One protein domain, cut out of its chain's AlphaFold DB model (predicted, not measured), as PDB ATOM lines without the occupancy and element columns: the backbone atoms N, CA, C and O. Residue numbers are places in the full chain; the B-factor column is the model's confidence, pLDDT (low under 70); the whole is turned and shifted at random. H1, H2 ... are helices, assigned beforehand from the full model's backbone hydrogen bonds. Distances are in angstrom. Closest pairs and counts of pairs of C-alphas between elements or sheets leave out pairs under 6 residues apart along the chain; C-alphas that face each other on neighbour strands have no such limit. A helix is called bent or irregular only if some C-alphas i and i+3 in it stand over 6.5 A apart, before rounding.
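Overview. This is residues 138 to 205 of the 1269 residues of the protein "CCHC-type domain-containing protein" of Heligmosomoides polygyrus (UniProt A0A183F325). Two long helices, H1 and then the longer H2, meet near their ends in an open L, with a short loop at the corner and both arms sticking out. Residues 138 to 153 and 176 to 205 stand free. The printed part has 68 residues, is all helix with no named strand, and is extended, with a radius of gyration of the C-alphas of 20.5 A and spans of 65 by 30 by 17 A.

Arrangement. H1, residues 140 to 164, and H2, residues 171 to 205, are close but not clearly touching, with 2 pairs of C-alphas within 8 A. The closest C-alphas are those of Ala 161 and Leu 171, 6.9 A apart. Their lines are only just about perpendicular, at 71 degrees. Every O i to N i+4 pair is within hydrogen-bond range in H1, and 28 of 31 in H2.

Along the chain. H1 begins at C-alpha 140, (255.437, 268.274, 291.665), and measures 35.8 A from first to last C-alpha. H2 measures 50.4 A and ends at C-alpha 205, (285.567, 268.867, 349.687). H2 is neither bent nor irregular, but only just: C-alphas 173 and 176 are 6.4 A apart.

Size, cuts and confidence. The two C-alphas farthest apart, those of Arg 140 and Glu 205, are 65.4 A apart. The printed part has no cut, and the link from H1 to H2 is short, with 6 residues. The mean pLDDT of the printed part is 79.3, and residues 140 and 168 are under 70.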
ATOM      1  N   SER A 138     250.633 265.883 296.366       70.62
ATOM      2  CA  SER A 138     249.661 266.722 295.655       70.62
ATOM      3  C   SER A 138     250.316 267.668 294.645       70.62
ATOM      4  O   SER A 138     249.656 268.091 293.697       70.62
ATOM      5  N   THR A 139     251.605 267.998 294.807       72.38
ATOM      6  CA  THR A 139     252.345 268.850 293.865       72.38
ATOM      7  C   THR A 139     253.665 268.228 293.400       72.38
ATOM      8  O   THR A 139     254.312 267.445 294.099       72.38
ATOM      9  N   ARG A 140     254.117 268.640 292.207       67.88
ATOM     10  CA  ARG A 140     255.437 268.274 291.665       67.88
ATOM     11  C   ARG A 140     256.594 268.832 292.508       67.88
ATOM     12  O   ARG A 140     257.667 268.238 292.520       67.88
ATOM     13  N   SER A 141     256.379 269.937 293.221       71.88
ATOM     14  CA  SER A 141     257.314 270.476 294.218       71.88
ATOM     15  C   SER A 141     257.477 269.530 295.407       71.88
ATOM     16  O   SER A 141     258.607 269.183 295.738       71.88
ATOM     17  N   ASP A 142     256.379 269.036 295.988       77.31
ATOM     18  CA  ASP A 142     256.436 268.091 297.115       77.31
ATOM     19  C   ASP A 142     257.103 266.775 296.712       77.31
ATOM     20  O   ASP A 142     257.866 266.205 297.490       77.31
ATOM     21  N   LEU A 143     256.868 266.318 295.475       76.50
ATOM     22  CA  LEU A 143     257.584 265.181 294.903       76.50
ATOM     23  C   LEU A 143     259.093 265.419 294.873       76.50
ATOM     24  O   LEU A 143     259.830 264.577 295.374       76.50
ATOM     25  N   VAL A 144     259.558 266.541 294.317       77.75
ATOM     26  CA  VAL A 144     260.998 266.832 294.255       77.75
ATOM     27  C   VAL A 144     261.589 266.929 295.662       77.75
ATOM     28  O   VAL A 144     262.584 266.267 295.924       77.75
ATOM     29  N   CYS A 145     260.948 267.642 296.593       74.00
ATOM     30  CA  CYS A 145     261.431 267.768 297.972       74.00
ATOM     31  C   CYS A 145     261.472 266.423 298.728       74.00
ATOM     32  O   CYS A 145     262.423 266.160 299.463       74.00
ATOM     33  N   LYS A 146     260.470 265.547 298.551       77.69
ATOM     34  CA  LYS A 146     260.495 264.196 299.141       77.69
ATOM     35  C   LYS A 146     261.528 263.293 298.469       77.69
ATOM     36  O   LYS A 146     262.162 262.514 299.170       77.69
ATOM     37  N   LEU A 147     261.707 263.384 297.150       77.44
ATOM     38  CA  LEU A 147     262.680 262.575 296.413       77.44
ATOM     39  C   LEU A 147     264.119 262.969 296.770       77.44
ATOM     40  O   LEU A 147     264.933 262.092 297.027       77.44
ATOM     41  N   ASP A 148     264.406 264.269 296.861       75.69
ATOM     42  CA  ASP A 148     265.698 264.814 297.297       75.69
ATOM     43  C   ASP A 148     266.028 264.322 298.718       75.69
ATOM     44  O   ASP A 148     267.046 263.673 298.942       75.69
ATOM     45  N   GLY A 149     265.076 264.447 299.650       81.31
ATOM     46  CA  GLY A 149     265.216 263.893 300.998       81.31
ATOM     47  C   GLY A 149     265.282 262.357 301.068       81.31
ATOM     48  O   GLY A 149     265.766 261.819 302.066       81.31
ATOM     49  N   LEU A 150     264.799 261.615 300.068       78.88
ATOM     50  CA  LEU A 150     265.000 260.160 299.979       78.88
ATOM     51  C   LEU A 150     266.402 259.826 299.450       78.88
ATOM     52  O   LEU A 150     267.019 258.893 299.954       78.88
ATOM     53  N   LEU A 151     266.929 260.616 298.513       77.88
ATOM     54  CA  LEU A 151     268.293 260.489 297.996       77.88
ATOM     55  C   LEU A 151     269.344 260.863 299.052       77.88
ATOM     56  O   LEU A 151     270.320 260.135 299.201       77.88
ATOM     57  N   GLU A 152     269.123 261.910 299.856       80.06
ATOM     58  CA  GLU A 152     269.980 262.228 301.012       80.06
ATOM     59  C   GLU A 152     270.031 261.067 302.020       80.06
ATOM     60  O   GLU A 152     271.098 260.718 302.531       80.06
ATOM     61  N   ARG A 153     268.881 260.431 302.292       79.75
ATOM     62  CA  ARG A 153     268.796 259.258 303.181       79.75
ATOM     63  C   ARG A 153     269.491 258.035 302.580       79.75
ATOM     64  O   ARG A 153     270.155 257.311 303.314       79.75
ATOM     65  N   ASP A 154     269.378 257.821 301.273       76.62
ATOM     66  CA  ASP A 154     270.055 256.735 300.556       76.62
ATOM     67  C   ASP A 154     271.584 256.932 300.507       76.62
ATOM     68  O   ASP A 154     272.322 256.005 300.843       76.62
ATOM     69  N   GLU A 155     272.092 258.138 300.205       77.81
ATOM     70  CA  GLU A 155     273.537 258.430 300.275       77.81
ATOM     71  C   GLU A 155     274.057 258.289 301.718       77.81
ATOM     72  O   GLU A 155     275.117 257.696 301.932       77.81
ATOM     73  N   MET A 156     273.291 258.731 302.725       76.00
ATOM     74  CA  MET A 156     273.641 258.534 304.137       76.00
ATOM     75  C   MET A 156     273.701 257.045 304.518       76.00
ATOM     76  O   MET A 156     274.661 256.617 305.163       76.00
ATOM     77  N   LEU A 157     272.725 256.235 304.095       74.19
ATOM     78  CA  LEU A 157     272.690 254.792 304.359       74.19
ATOM     79  C   LEU A 157     273.820 254.042 303.638       74.19
ATOM     80  O   LEU A 157     274.468 253.193 304.251       74.19
ATOM     81  N   ARG A 158     274.140 254.399 302.387       74.06
ATOM     82  CA  ARG A 158     275.323 253.881 301.668       74.06
ATOM     83  C   ARG A 158     276.633 254.320 302.332       74.06
ATOM     84  O   ARG A 158     277.587 253.543 302.374       74.06
ATOM     85  N   GLY A 159     276.678 255.522 302.908       77.00
ATOM     86  CA  GLY A 159     277.782 255.993 303.747       77.00
ATOM     87  C   GLY A 159     277.975 255.133 305.000       77.00
ATOM     88  O   GLY A 159     279.090 254.699 305.287       77.00
ATOM     89  N   VAL A 160     276.892 254.809 305.713       72.88
ATOM     90  CA  VAL A 160     276.929 253.910 306.882       72.88
ATOM     91  C   VAL A 160     277.357 252.494 306.482       72.88
ATOM     92  O   VAL A 160     278.270 251.947 307.102       72.88
ATOM     93  N   ALA A 161     276.764 251.926 305.427       74.81
ATOM     94  CA  ALA A 161     277.100 250.592 304.927       74.81
ATOM     95  C   ALA A 161     278.578 250.486 304.522       74.81
ATOM     96  O   ALA A 161     279.286 249.610 305.016       74.81
ATOM     97  N   SER A 162     279.086 251.425 303.716       73.88
ATOM     98  CA  SER A 162     280.499 251.445 303.300       73.88
ATOM     99  C   SER A 162     281.475 251.670 304.463       73.88
ATOM    100  O   SER A 162     282.553 251.082 304.470       73.88
ATOM    101  N   THR A 163     281.088 252.434 305.492       75.50
ATOM    102  CA  THR A 163     281.899 252.628 306.712       75.50
ATOM    103  C   THR A 163     281.929 251.381 307.612       75.50
ATOM    104  O   THR A 163     282.848 251.222 308.417       75.50
ATOM    105  N   LYS A 164     280.940 250.483 307.497       70.44
ATOM    106  CA  LYS A 164     280.847 249.227 308.267       70.44
ATOM    107  C   LYS A 164     281.162 247.958 307.465       70.44
ATOM    108  O   LYS A 164     281.299 246.900 308.071       70.44
ATOM    109  N   GLY A 165     281.318 248.061 306.145       76.25
ATOM    110  CA  GLY A 165     281.574 246.933 305.243       76.25
ATOM    111  C   GLY A 165     280.345 246.074 304.920       76.25
ATOM    112  O   GLY A 165     280.514 244.937 304.494       76.25
ATOM    113  N   TRP A 166     279.131 246.588 305.142       82.06
ATOM    114  CA  TRP A 166     277.869 245.871 304.904       82.06
ATOM    115  C   TRP A 166     277.391 246.012 303.455       82.06
ATOM    116  O   TRP A 166     277.646 247.032 302.809       82.06
ATOM    117  N   GLN A 167     276.635 245.028 302.971       74.50
ATOM    118  CA  GLN A 167     275.847 245.156 301.742       74.50
ATOM    119  C   GLN A 167     274.557 245.954 301.994       74.50
ATOM    120  O   GLN A 167     274.113 246.136 303.131       74.50
ATOM    121  N   VAL A 168     273.948 246.470 300.924       66.50
ATOM    122  CA  VAL A 168     272.788 247.376 301.029       66.50
ATOM    123  C   VAL A 168     271.539 246.626 301.512       66.50
ATOM    124  O   VAL A 168     270.712 247.186 302.226       66.50
ATOM    125  N   GLU A 169     271.449 245.338 301.195       71.88
ATOM    126  CA  GLU A 169     270.399 244.407 301.603       71.88
ATOM    127  C   GLU A 169     270.450 244.066 303.107       71.88
ATOM    128  O   GLU A 169     269.430 243.712 303.694       71.88
ATOM    129  N   GLU A 170     271.615 244.196 303.751       75.62
ATOM    130  CA  GLU A 170     271.835 243.842 305.165       75.62
ATOM    131  C   GLU A 170     271.472 244.988 306.129       75.62
ATOM    132  O   GLU A 170     271.173 244.758 307.309       75.62
ATOM    133  N   LEU A 171     271.456 246.231 305.628       73.00
ATOM    134  CA  LEU A 171     271.166 247.448 306.398       73.00
ATOM    135  C   LEU A 171     269.914 247.351 307.294       73.00
ATOM    136  O   LEU A 171     270.034 247.701 308.471       73.00
ATOM    137  N   PRO A 172     268.735 246.879 306.827       74.00
ATOM    138  CA  PRO A 172     267.513 246.889 307.638       74.00
ATOM    139  C   PRO A 172     267.592 246.010 308.894       74.00
ATOM    140  O   PRO A 172     266.910 246.288 309.878       74.00
ATOM    141  N   VAL A 173     268.430 244.968 308.873       76.62
ATOM    142  CA  VAL A 173     268.617 244.031 309.992       76.62
ATOM    143  C   VAL A 173     269.700 244.529 310.952       76.62
ATOM    144  O   VAL A 173     269.548 244.431 312.171       76.62
ATOM    145  N   MET A 174     270.778 245.107 310.416       74.19
ATOM    146  CA  MET A 174     271.951 245.504 311.201       74.19
ATOM    147  C   MET A 174     271.812 246.880 311.870       74.19
ATOM    148  O   MET A 174     272.336 247.087 312.969       74.19
ATOM    149  N   LEU A 175     271.074 247.821 311.266       77.38
ATOM    150  CA  LEU A 175     270.891 249.169 311.822       77.38
ATOM    151  C   LEU A 175     270.179 249.162 313.197       77.38
ATOM    152  O   LEU A 175     270.692 249.802 314.120       77.38
ATOM    153  N   PRO A 176     269.074 248.410 313.412       80.62
ATOM    154  CA  PRO A 176     268.417 248.320 314.722       80.62
ATOM    155  C   PRO A 176     269.291 247.699 315.818       80.62
ATOM    156  O   PRO A 176     269.127 248.046 316.987       80.62
ATOM    157  N   GLN A 177     270.219 246.799 315.468       78.06
ATOM    158  CA  GLN A 177     271.159 246.240 316.439       78.06
ATOM    159  C   GLN A 177     272.176 247.295 316.886       78.06
ATOM    160  O   GLN A 177     272.312 247.535 318.081       78.06
ATOM    161  N   VAL A 178     272.789 248.017 315.943       78.75
ATOM    162  CA  VAL A 178     273.748 249.086 316.268       78.75
ATOM    163  C   VAL A 178     273.102 250.234 317.057       78.75
ATOM    164  O   VAL A 178     273.775 250.856 317.879       78.75
ATOM    165  N   PHE A 179     271.803 250.509 316.890       79.75
ATOM    166  CA  PHE A 179     271.100 251.450 317.772       79.75
ATOM    167  C   PHE A 179     270.962 250.938 319.217       79.75
ATOM    168  O   PHE A 179     271.164 251.725 320.143       79.75
ATOM    169  N   ARG A 180     270.696 249.640 319.432       81.75
ATOM    170  CA  ARG A 180     270.697 249.035 320.781       81.75
ATOM    171  C   ARG A 180     272.086 249.098 321.418       81.75
ATOM    172  O   ARG A 180     272.215 249.577 322.541       81.75
ATOM    173  N   ASP A 181     273.116 248.696 320.676       80.75
ATOM    174  CA  ASP A 181     274.501 248.680 321.161       80.75
ATOM    175  C   ASP A 181     274.981 250.097 321.539       80.75
ATOM    176  O   ASP A 181     275.616 250.297 322.576       80.75
ATOM    177  N   ASN A 182     274.612 251.114 320.746       79.31
ATOM    178  CA  ASN A 182     274.895 252.517 321.059       79.31
ATOM    179  C   ASN A 182     274.164 253.021 322.317       79.31
ATOM    180  O   ASN A 182     274.744 253.829 323.039       79.31
ATOM    181  N   SER A 183     272.940 252.561 322.610       87.31
ATOM    182  CA  SER A 183     272.226 252.935 323.848       87.31
ATOM    183  C   SER A 183     272.992 252.457 325.083       87.31
ATOM    184  O   SER A 183     273.309 253.250 325.967       87.31
ATOM    185  N   VAL A 184     273.408 251.185 325.085       89.50
ATOM    186  CA  VAL A 184     274.190 250.583 326.180       89.50
ATOM    187  C   VAL A 184     275.536 251.298 326.367       89.50
ATOM    188  O   VAL A 184     275.975 251.535 327.497       89.50
ATOM    189  N   LEU A 185     276.189 251.708 325.273       83.50
ATOM    190  CA  LEU A 185     277.411 252.516 325.333       83.50
ATOM    191  C   LEU A 185     277.158 253.927 325.891       83.50
ATOM    192  O   LEU A 185     277.963 254.410 326.688       83.50
ATOM    193  N   GLN A 186     276.048 254.582 325.535       80.31
ATOM    194  CA  GLN A 186     275.689 255.897 326.079       80.31
ATOM    195  C   GLN A 186     275.374 255.835 327.580       80.31
ATOM    196  O   GLN A 186     275.884 256.661 328.333       80.31
ATOM    197  N   GLU A 187     274.621 254.831 328.035       88.38
ATOM    198  CA  GLU A 187     274.367 254.573 329.462       88.38
ATOM    199  C   GLU A 187     275.677 254.325 330.232       88.38
ATOM    200  O   GLU A 187     275.903 254.896 331.303       88.38
ATOM    201  N   THR A 188     276.595 253.547 329.648       87.31
ATOM    202  CA  THR A 188     277.928 253.289 330.221       87.31
ATOM    203  C   THR A 188     278.750 254.577 330.351       87.31
ATOM    204  O   THR A 188     279.370 254.814 331.389       87.31
ATOM    205  N   ILE A 189     278.725 255.447 329.335       86.62
ATOM    206  CA  ILE A 189     279.414 256.746 329.355       86.62
ATOM    207  C   ILE A 189     278.789 257.689 330.393       86.62
ATOM    208  O   ILE A 189     279.525 258.322 331.149       86.62
ATOM    209  N   GLN A 190     277.456 257.768 330.483       87.12
ATOM    210  CA  GLN A 190     276.772 258.590 331.490       87.12
ATOM    211  C   GLN A 190     277.127 258.145 332.914       87.12
ATOM    212  O   GLN A 190     277.435 258.982 333.766       87.12
ATOM    213  N   ARG A 191     277.179 256.830 333.160       90.69
ATOM    214  CA  ARG A 191     277.624 256.266 334.439       90.69
ATOM    215  C   ARG A 191     279.064 256.662 334.774       90.69
ATOM    216  O   ARG A 191     279.309 257.177 335.863       90.69
ATOM    217  N   GLN A 192     280.000 256.493 333.839       87.25
ATOM    218  CA  GLN A 192     281.399 256.900 334.036       87.25
ATOM    219  C   GLN A 192     281.536 258.413 334.279       87.25
ATOM    220  O   GLN A 192     282.355 258.842 335.091       87.25
ATOM    221  N   GLN A 193     280.713 259.239 333.626       81.81
ATOM    222  CA  GLN A 193     280.678 260.684 333.863       81.81
ATOM    223  C   GLN A 193     280.144 261.032 335.261       81.81
ATOM    224  O   GLN A 193     280.705 261.920 335.904       81.81
ATOM    225  N   ALA A 194     279.124 260.329 335.762       88.19
ATOM    226  CA  ALA A 194     278.625 260.498 337.129       88.19
ATOM    227  C   ALA A 194     279.681 260.095 338.178       88.19
ATOM    228  O   ALA A 194     279.963 260.863 339.099       88.19
ATOM    229  N   GLU A 195     280.342 258.948 337.991       89.94
ATOM    230  CA  GLU A 195     281.447 258.480 338.843       89.94
ATOM    231  C   GLU A 195     282.627 259.486 338.843       89.94
ATOM    232  O   GLU A 195     283.197 259.793 339.895       89.94
ATOM    233  N   LEU A 196     282.937 260.108 337.696       84.25
ATOM    234  CA  LEU A 196     283.945 261.174 337.591       84.25
ATOM    235  C   LEU A 196     283.507 262.491 338.271       84.25
ATOM    236  O   LEU A 196     284.345 263.211 338.824       84.25
ATOM    237  N   GLN A 197     282.216 262.837 338.240       81.62
ATOM    238  CA  GLN A 197     281.679 264.012 338.938       81.62
ATOM    239  C   GLN A 197     281.708 263.835 340.463       81.62
ATOM    240  O   GLN A 197     282.120 264.761 341.165       81.62
ATOM    241  N   GLU A 198     281.362 262.648 340.966       89.12
ATOM    242  CA  GLU A 198     281.506 262.246 342.374       89.12
ATOM    243  C   GLU A 198     282.974 262.354 342.828       89.12
ATOM    244  O   GLU A 198     283.273 262.986 343.843       89.12
ATOM    245  N   PHE A 199     283.921 261.831 342.041       85.12
ATOM    246  CA  PHE A 199     285.352 261.958 342.340       85.12
ATOM    247  C   PHE A 199     285.804 263.430 342.405       85.12
ATOM    248  O   PHE A 199     286.469 263.854 343.356       85.12
ATOM    249  N   ARG A 200     285.368 264.254 341.441       80.94
ATOM    250  CA  ARG A 200     285.612 265.709 341.423       80.94
ATOM    251  C   ARG A 200     284.904 266.459 342.557       80.94
ATOM    252  O   ARG A 200     285.327 267.565 342.891       80.94
ATOM    253  N   ARG A 201     283.822 265.929 343.138       88.25
ATOM    254  CA  ARG A 201     283.193 266.476 344.352       88.25
ATOM    255  C   ARG A 201     284.095 266.239 345.564       88.25
ATOM    256  O   ARG A 201     284.491 267.212 346.197       88.25
ATOM    257  N   ARG A 202     284.531 264.994 345.788       86.56
ATOM    258  CA  ARG A 202     285.407 264.624 346.918       86.56
ATOM    259  C   ARG A 202     286.722 265.412 346.941       86.56
ATOM    260  O   ARG A 202     287.124 265.885 347.997       86.56
ATOM    261  N   CYS A 203     287.346 265.635 345.780       78.62
ATOM    262  CA  CYS A 203     288.556 266.468 345.693       78.62
ATOM    263  C   CYS A 203     288.304 267.922 346.140       78.62
ATOM    264  O   CYS A 203     289.127 268.501 346.841       78.62
ATOM    265  N   ARG A 204     287.153 268.510 345.776       79.12
ATOM    266  CA  ARG A 204     286.783 269.880 346.182       79.12
ATOM    267  C   ARG A 204     286.474 269.974 347.677       79.12
ATOM    268  O   ARG A 204     286.869 270.946 348.309       79.12
ATOM    269  N   GLU A 205     285.835 268.956 348.245       86.44
ATOM    270  CA  GLU A 205     285.567 268.867 349.687       86.44
ATOM    271  C   GLU A 205     286.881 268.783 350.492       86.44
ATOM    272  O   GLU A 205     287.055 269.520 351.463       86.44
TER     273      GLU A 205